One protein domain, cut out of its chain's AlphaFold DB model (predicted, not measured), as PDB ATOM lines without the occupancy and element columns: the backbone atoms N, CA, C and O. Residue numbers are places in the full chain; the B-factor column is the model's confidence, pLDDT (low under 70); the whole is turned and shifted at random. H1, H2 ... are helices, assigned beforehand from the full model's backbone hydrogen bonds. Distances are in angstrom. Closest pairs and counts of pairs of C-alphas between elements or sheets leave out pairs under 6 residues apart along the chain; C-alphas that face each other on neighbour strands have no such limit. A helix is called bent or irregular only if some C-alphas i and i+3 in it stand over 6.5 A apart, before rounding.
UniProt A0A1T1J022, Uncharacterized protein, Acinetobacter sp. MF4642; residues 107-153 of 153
ATOM      1  N   ALA A 107      15.852   9.056 -24.890       66.25
ATOM      2  CA  ALA A 107      16.621   7.872 -24.542       66.25
ATOM      3  C   ALA A 107      15.684   6.672 -24.346       66.25
ATOM      4  O   ALA A 107      14.576   6.804 -23.824       66.25
ATOM      5  N   ILE A 108      16.140   5.490 -24.757       71.81
ATOM      6  CA  ILE A 108      15.384   4.254 -24.570       71.81
ATOM      7  C   ILE A 108      15.399   3.896 -23.080       71.81
ATOM      8  O   ILE A 108      16.446   3.565 -22.532       71.81
ATOM      9  N   ASP A 109      14.230   3.932 -22.444       81.62
ATOM     10  CA  ASP A 109      14.025   3.466 -21.069       81.62
ATOM     11  C   ASP A 109      14.020   1.926 -21.033       81.62
ATOM     12  O   ASP A 109      13.487   1.246 -21.920       81.62
ATOM     13  N   SER A 110      14.595   1.345 -19.984       86.62
ATOM     14  CA  SER A 110      14.585  -0.096 -19.737       86.62
ATOM     15  C   SER A 110      13.170  -0.692 -19.609       86.62
ATOM     16  O   SER A 110      12.962  -1.873 -19.906       86.62
ATOM     17  N   MET A 111      12.159   0.109 -19.260       86.56
ATOM     18  CA  MET A 111      10.739  -0.245 -19.296       86.56
ATOM     19  C   MET A 111      10.210  -0.452 -20.721       86.56
ATOM     20  O   MET A 111       9.226  -1.172 -20.896       86.56
ATOM     21  N   MET A 112      10.861   0.114 -21.745       87.94
ATOM     22  CA  MET A 112      10.490  -0.062 -23.156       87.94
ATOM     23  C   MET A 112      11.042  -1.361 -23.760       87.94
ATOM     24  O   MET A 112      10.554  -1.803 -24.804       87.94
ATOM     25  N   LEU A 113      12.009  -2.017 -23.100       89.38
ATOM     26  CA  LEU A 113      12.621  -3.271 -23.565       89.38
ATOM     27  C   LEU A 113      11.605  -4.350 -23.984       89.38
ATOM     28  O   LEU A 113      11.803  -4.942 -25.044       89.38
ATOM     29  N   PRO A 114      10.505  -4.619 -23.247       88.81
ATOM     30  CA  PRO A 114       9.532  -5.630 -23.653       88.81
ATOM     31  C   PRO A 114       8.880  -5.346 -25.010       88.81
ATOM     32  O   PRO A 114       8.630  -6.281 -25.766       88.81
ATOM     33  N   GLU A 115       8.603  -4.081 -25.332       85.75
ATOM     34  CA  GLU A 115       8.006  -3.698 -26.618       85.75
ATOM     35  C   GLU A 115       9.041  -3.665 -27.743       85.75
ATOM     36  O   GLU A 115       8.740  -4.050 -28.873       85.75
ATOM     37  N   ILE A 116      10.276  -3.260 -27.440       84.44
ATOM     38  CA  ILE A 116      11.376  -3.245 -28.411       84.44
ATOM     39  C   ILE A 116      11.744  -4.669 -28.828       84.44
ATOM     40  O   ILE A 116      11.825  -4.948 -30.023       84.44
ATOM     41  N   LEU A 117      11.868  -5.590 -27.869       85.44
ATOM     42  CA  LEU A 117      12.229  -6.988 -28.126       85.44
ATOM     43  C   LEU A 117      11.178  -7.751 -28.950       85.44
ATOM     44  O   LEU A 117      11.503  -8.760 -29.571       85.44
ATOM     45  N   LYS A 118       9.926  -7.273 -29.008       83.38
ATOM     46  CA  LYS A 118       8.899  -7.815 -29.920       83.38
ATOM     47  C   LYS A 118       9.147  -7.443 -31.383       83.38
ATOM     48  O   LYS A 118       8.658  -8.134 -32.271       83.38
ATOM     49  N   LYS A 119       9.837  -6.327 -31.634       83.75
ATOM     50  CA  LYS A 119      10.039  -5.750 -32.972       83.75
ATOM     51  C   LYS A 119      11.447  -5.997 -33.504       83.75
ATOM     52  O   LYS A 119      11.623  -6.160 -34.706       83.75
ATOM     53  N   ILE A 120      12.438  -5.986 -32.616       80.56
ATOM     54  CA  ILE A 120      13.859  -6.016 -32.949       80.56
ATOM     55  C   ILE A 120      14.539  -7.049 -32.056       80.56
ATOM     56  O   ILE A 120      14.357  -7.051 -30.839       80.56
ATOM     57  N   ASN A 121      15.350  -7.918 -32.658       81.69
ATOM     58  CA  ASN A 121      16.154  -8.872 -31.906       81.69
ATOM     59  C   ASN A 121      17.446  -8.191 -31.432       81.69
ATOM     60  O   ASN A 121      18.387  -8.045 -32.210       81.69
ATOM     61  N   LEU A 122      17.465  -7.742 -30.178       82.00
ATOM     62  CA  LEU A 122      18.642  -7.134 -29.555       82.00
ATOM     63  C   LEU A 122      19.570  -8.206 -28.982       82.00
ATOM     64  O   LEU A 122      19.112  -9.205 -28.421       82.00
ATOM     65  N   ASN A 123      20.882  -7.991 -29.092       87.12
ATOM     66  CA  ASN A 123      21.848  -8.865 -28.439       87.12
ATOM     67  C   ASN A 123      21.973  -8.507 -26.941       87.12
ATOM     68  O   ASN A 123      21.484  -7.478 -26.475       87.12
ATOM     69  N   LYS A 124      22.633  -9.365 -26.155       88.50
ATOM     70  CA  LYS A 124      22.754  -9.161 -24.701       88.50
ATOM     71  C   LYS A 124      23.501  -7.881 -24.318       88.50
ATOM     72  O   LYS A 124      23.159  -7.286 -23.304       88.50
ATOM     73  N   ASN A 125      24.491  -7.465 -25.107       88.06
ATOM     74  CA  ASN A 125      25.236  -6.234 -24.855       88.06
ATOM     75  C   ASN A 125      24.345  -5.012 -25.092       88.06
ATOM     76  O   ASN A 125      24.358  -4.104 -24.272       88.06
ATOM     77  N   ASP A 126      23.508  -5.034 -26.132       84.25
ATOM     78  CA  ASP A 126      22.568  -3.942 -26.415       84.25
ATOM     79  C   ASP A 126      21.556  -3.778 -25.269       84.25
ATOM     80  O   ASP A 126      21.313  -2.675 -24.785       84.25
ATOM     81  N   ILE A 127      20.994  -4.894 -24.784       88.25
ATOM     82  CA  ILE A 127      20.058  -4.883 -23.649       88.25
ATOM     83  C   ILE A 127      20.771  -4.392 -22.379       88.25
ATOM     84  O   ILE A 127      20.180  -3.644 -21.600       88.25
ATOM     85  N   LYS A 128      22.037  -4.780 -22.176       91.62
ATOM     86  CA  LYS A 128      22.849  -4.328 -21.039       91.62
ATOM     87  C   LYS A 128      23.047  -2.815 -21.077       91.62
ATOM     88  O   LYS A 128      22.760  -2.166 -20.080       91.62
ATOM     89  N   SER A 129      23.453  -2.262 -22.220       88.69
ATOM     90  CA  SER A 129      23.639  -0.819 -22.401       88.69
ATOM     91  C   SER A 129      22.363  -0.032 -22.109       88.69
ATOM     92  O   SER A 129      22.418   0.946 -21.376       88.69
ATOM     93  N   ILE A 130      21.201  -0.502 -22.581       88.44
ATOM     94  CA  ILE A 130      19.911   0.148 -22.295       88.44
ATOM     95  C   ILE A 130      19.622   0.186 -20.782       88.44
ATOM     96  O   ILE A 130      19.187   1.206 -20.259       88.44
ATOM     97  N   ILE A 131      19.878  -0.907 -20.054       90.50
ATOM     98  CA  ILE A 131      19.658  -0.958 -18.597       90.50
ATOM     99  C   ILE A 131      20.688  -0.096 -17.847       90.50
ATOM    100  O   ILE A 131      20.335   0.587 -16.881       90.50
ATOM    101  N   ASP A 132      21.956  -0.112 -18.264       89.62
ATOM    102  CA  ASP A 132      23.035   0.665 -17.645       89.62
ATOM    103  C   ASP A 132      22.806   2.177 -17.810       89.62
ATOM    104  O   ASP A 132      22.947   2.923 -16.836       89.62
ATOM    105  N   GLU A 133      22.378   2.619 -18.995       86.94
ATOM    106  CA  GLU A 133      22.178   4.035 -19.335       86.94
ATOM    107  C   GLU A 133      20.870   4.627 -18.776       86.94
ATOM    108  O   GLU A 133      20.740   5.848 -18.659       86.94
ATOM    109  N   ASP A 134      19.922   3.786 -18.355       86.75
ATOM    110  CA  ASP A 134      18.668   4.235 -17.753       86.75
ATOM    111  C   ASP A 134      18.889   4.839 -16.354       86.75
ATOM    112  O   ASP A 134      19.068   4.136 -15.351       86.75
ATOM    113  N   LYS A 135      18.893   6.174 -16.280       83.56
ATOM    114  CA  LYS A 135      19.097   6.942 -15.039       83.56
ATOM    115  C   LYS A 135      17.879   6.928 -14.109       83.56
ATOM    116  O   LYS A 135      18.021   7.263 -12.934       83.56
ATOM    117  N   ASN A 136      16.705   6.541 -14.606       84.94
ATOM    118  CA  ASN A 136      15.459   6.549 -13.839       84.94
ATOM    119  C   ASN A 136      15.261   5.256 -13.039       84.94
ATOM    120  O   ASN A 136      14.396   5.191 -12.161       84.94
ATOM    121  N   VAL A 137      16.073   4.230 -13.311       85.50
ATOM    122  CA  VAL A 137      15.956   2.917 -12.678       85.50
ATOM    123  C   VAL A 137      17.022   2.714 -11.596       85.50
ATOM    124  O   VAL A 137      18.221   2.742 -11.880       85.50
ATOM    125  N   PRO A 138      16.619   2.461 -10.337       90.25
ATOM    126  CA  PRO A 138      17.562   2.244  -9.248       90.25
ATOM    127  C   PRO A 138      18.306   0.905  -9.391       90.25
ATOM    128  O   PRO A 138      17.802  -0.060  -9.969       90.25
ATOM    129  N   ALA A 139      19.513   0.824  -8.822       88.50
ATOM    130  CA  ALA A 139      20.437  -0.305  -9.005       88.50
ATOM    131  C   ALA A 139      19.838  -1.681  -8.646       88.50
ATOM    132  O   ALA A 139      20.102  -2.682  -9.308       88.50
ATOM    133  N   ASN A 140      18.980  -1.740  -7.625       89.56
ATOM    134  CA  ASN A 140      18.274  -2.966  -7.246       89.56
ATOM    135  C   ASN A 140      17.344  -3.480  -8.359       89.56
ATOM    136  O   ASN A 140      17.243  -4.688  -8.562       89.56
ATOM    137  N   VAL A 141      16.685  -2.575  -9.086       90.38
ATOM    138  CA  VAL A 141      15.806  -2.914 -10.210       90.38
ATOM    139  C   VAL A 141      16.632  -3.289 -11.441       90.38
ATOM    140  O   VAL A 141      16.293  -4.274 -12.098       90.38
ATOM    141  N   LYS A 142      17.768  -2.621 -11.694       91.25
ATOM    142  CA  LYS A 142      18.715  -3.023 -12.756       91.25
ATOM    143  C   LYS A 142      19.166  -4.478 -12.599       91.25
ATOM    144  O   LYS A 142      19.080  -5.253 -13.546       91.25
ATOM    145  N   ASN A 143      19.497  -4.899 -11.378       90.56
ATOM    146  CA  ASN A 143      19.879  -6.288 -11.092       90.56
ATOM    147  C   ASN A 143      18.759  -7.304 -11.374       90.56
ATOM    148  O   ASN A 143      19.024  -8.436 -11.783       90.56
ATOM    149  N   ILE A 144      17.496  -6.923 -11.162       92.25
ATOM    150  CA  ILE A 144      16.344  -7.764 -11.519       92.25
ATOM    151  C   ILE A 144      16.235  -7.878 -13.043       92.25
ATOM    152  O   ILE A 144      16.005  -8.973 -13.559       92.25
ATOM    153  N   LEU A 145      16.435  -6.772 -13.763       91.81
ATOM    154  CA  LEU A 145      16.416  -6.751 -15.225       91.81
ATOM    155  C   LEU A 145      17.562  -7.585 -15.820       91.81
ATOM    156  O   LEU A 145      17.309  -8.377 -16.727       91.81
ATOM    157  N   TYR A 146      18.775  -7.525 -15.261       94.31
ATOM    158  CA  TYR A 146      19.894  -8.378 -15.684       94.31
ATOM    159  C   TYR A 146      19.585  -9.861 -15.565       94.31
ATOM    160  O   TYR A 146      19.768 -10.613 -16.526       94.31
ATOM    161  N   LYS A 147      19.012 -10.275 -14.433       93.12
ATOM    162  CA  LYS A 147      18.561 -11.658 -14.248       93.12
ATOM    163  C   LYS A 147      17.459 -12.029 -15.236       93.12
ATOM    164  O   LYS A 147      17.523 -13.092 -15.842       93.12
ATOM    165  N   LYS A 148      16.471 -11.150 -15.434       93.44
ATOM    166  CA  LYS A 148      15.346 -11.386 -16.353       93.44
ATOM    167  C   LYS A 148      15.812 -11.617 -17.793       93.44
ATOM    168  O   LYS A 148      15.262 -12.480 -18.470       93.44
ATOM    169  N   TYR A 149      16.807 -10.861 -18.250       91.62
ATOM    170  CA  TYR A 149      17.310 -10.927 -19.624       91.62
ATOM    171  C   TYR A 149      18.575 -11.787 -19.782       91.62
ATOM    172  O   TYR A 149      19.188 -11.788 -20.848       91.62
ATOM    173  N   ASN A 150      18.948 -12.570 -18.761       91.56
ATOM    174  CA  ASN A 150      20.128 -13.446 -18.767       91.56
ATOM    175  C   ASN A 150      21.422 -12.718 -19.170       91.56
ATOM    176  O   ASN A 150      22.239 -13.254 -19.938       91.56
ATOM    177  N   ILE A 151      21.578 -11.490 -18.676       89.50
ATOM    178  CA  ILE A 151      22.798 -10.699 -18.816       89.50
ATOM    179  C   ILE A 151      23.758 -11.180 -17.737       89.50
ATOM    180  O   ILE A 151      23.422 -11.188 -16.554       89.50
ATOM    181  N   VAL A 152      24.911 -11.668 -18.176       74.56
ATOM    182  CA  VAL A 152      25.991 -12.081 -17.281       74.56
ATOM    183  C   VAL A 152      26.807 -10.824 -16.997       74.56
ATOM    184  O   VAL A 152      27.142 -10.117 -17.948       74.56
ATOM    185  N   GLU A 153      27.032 -10.522 -15.717       56.72
ATOM    186  CA  GLU A 153      27.964  -9.465 -15.293       56.72
ATOM    187  C   GLU A 153      29.391  -9.744 -15.776       56.72
ATOM    188  O   GLU A 153      29.818 -10.923 -15.719       56.72
TER     189      GLU A 153
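What this domain is: This is residues 107 to 153 of the 153 residues of an uncharacterized protein of Acinetobacter sp. MF4642 (UniProt A0A1T1J022). Three short helices of equal residue count follow one another in a zigzag, with the chain turning back after H1 and again after H2. Their centres make a wide triangle, with H2 set over the gap between H1 and H3, and the last residues, 149 to 153, form a tail after H3. The printed part has 47 residues with three named helices, H1, H2 and H3 in that order, and no named strand; the class is all helix. The whole is compact, with a radius of gyration of the C-alphas of 9.8 A and spans of 27 by 22 by 13 A.

Where its parts are: The printed part begins at Ala 107, and H1 holds residues 110 to 119, from C-alpha 110 at (14.585, -0.096, -19.737) over 15.1 A to C-alpha 119 at (10.039, -5.750, -32.972). H1 is irregular: C-alphas 111 and 114 are 7.0 A apart, against about 5 A in a regular helix, and its line is a rough one. H2 holds residues 124 to 133 and is 14.3 A long from first to last C-alpha. H3 holds residues 139 to 148, is 14.2 A long and ends with C-alpha 148 at (15.346, -11.386, -16.353).

How they stand to each other: H1 and H2 only just touch, with 3 pairs of C-alphas within 8 A. Their closest C-alphas are those of Ser 110 and Ile 131, 5.3 A apart. They form a helical hairpin, running opposite ways at a shallow tilt of 32 degrees, with their centres 11.9 A apart. H2 and H3 touch, with 5 pairs of C-alphas within 8 A. Their closest C-alphas are those of Ile 131 and Lys 142, 6.3 A apart. They too form a helical hairpin, running opposite ways at a shallow tilt of 16 degrees, with their centres 11.2 A apart. H1 and H3 are apart, but only just, with their closest C-alphas at 8.2 A. In H2 and H3 every O i to N i+4 pair is within hydrogen-bond range; in H1 2 of 6 such pairs are, beside 5 of 7 O i to N i+3 pairs.

The domain as a whole: The two C-alphas farthest apart are those of Lys 119 and Asn 140, at 27.2 A, and the first and last printed C-alphas, of Ala 107 and Glu 153, are 22.7 A apart. The printed part has no cut, and Glu 153 is the chain's last residue. The links from H1 to H2, of 4 residues, and from H2 to H3, of 5 residues, are both tight. The mean pLDDT of the printed part of this model is 86.1, and residues 107 and 153 are under 70.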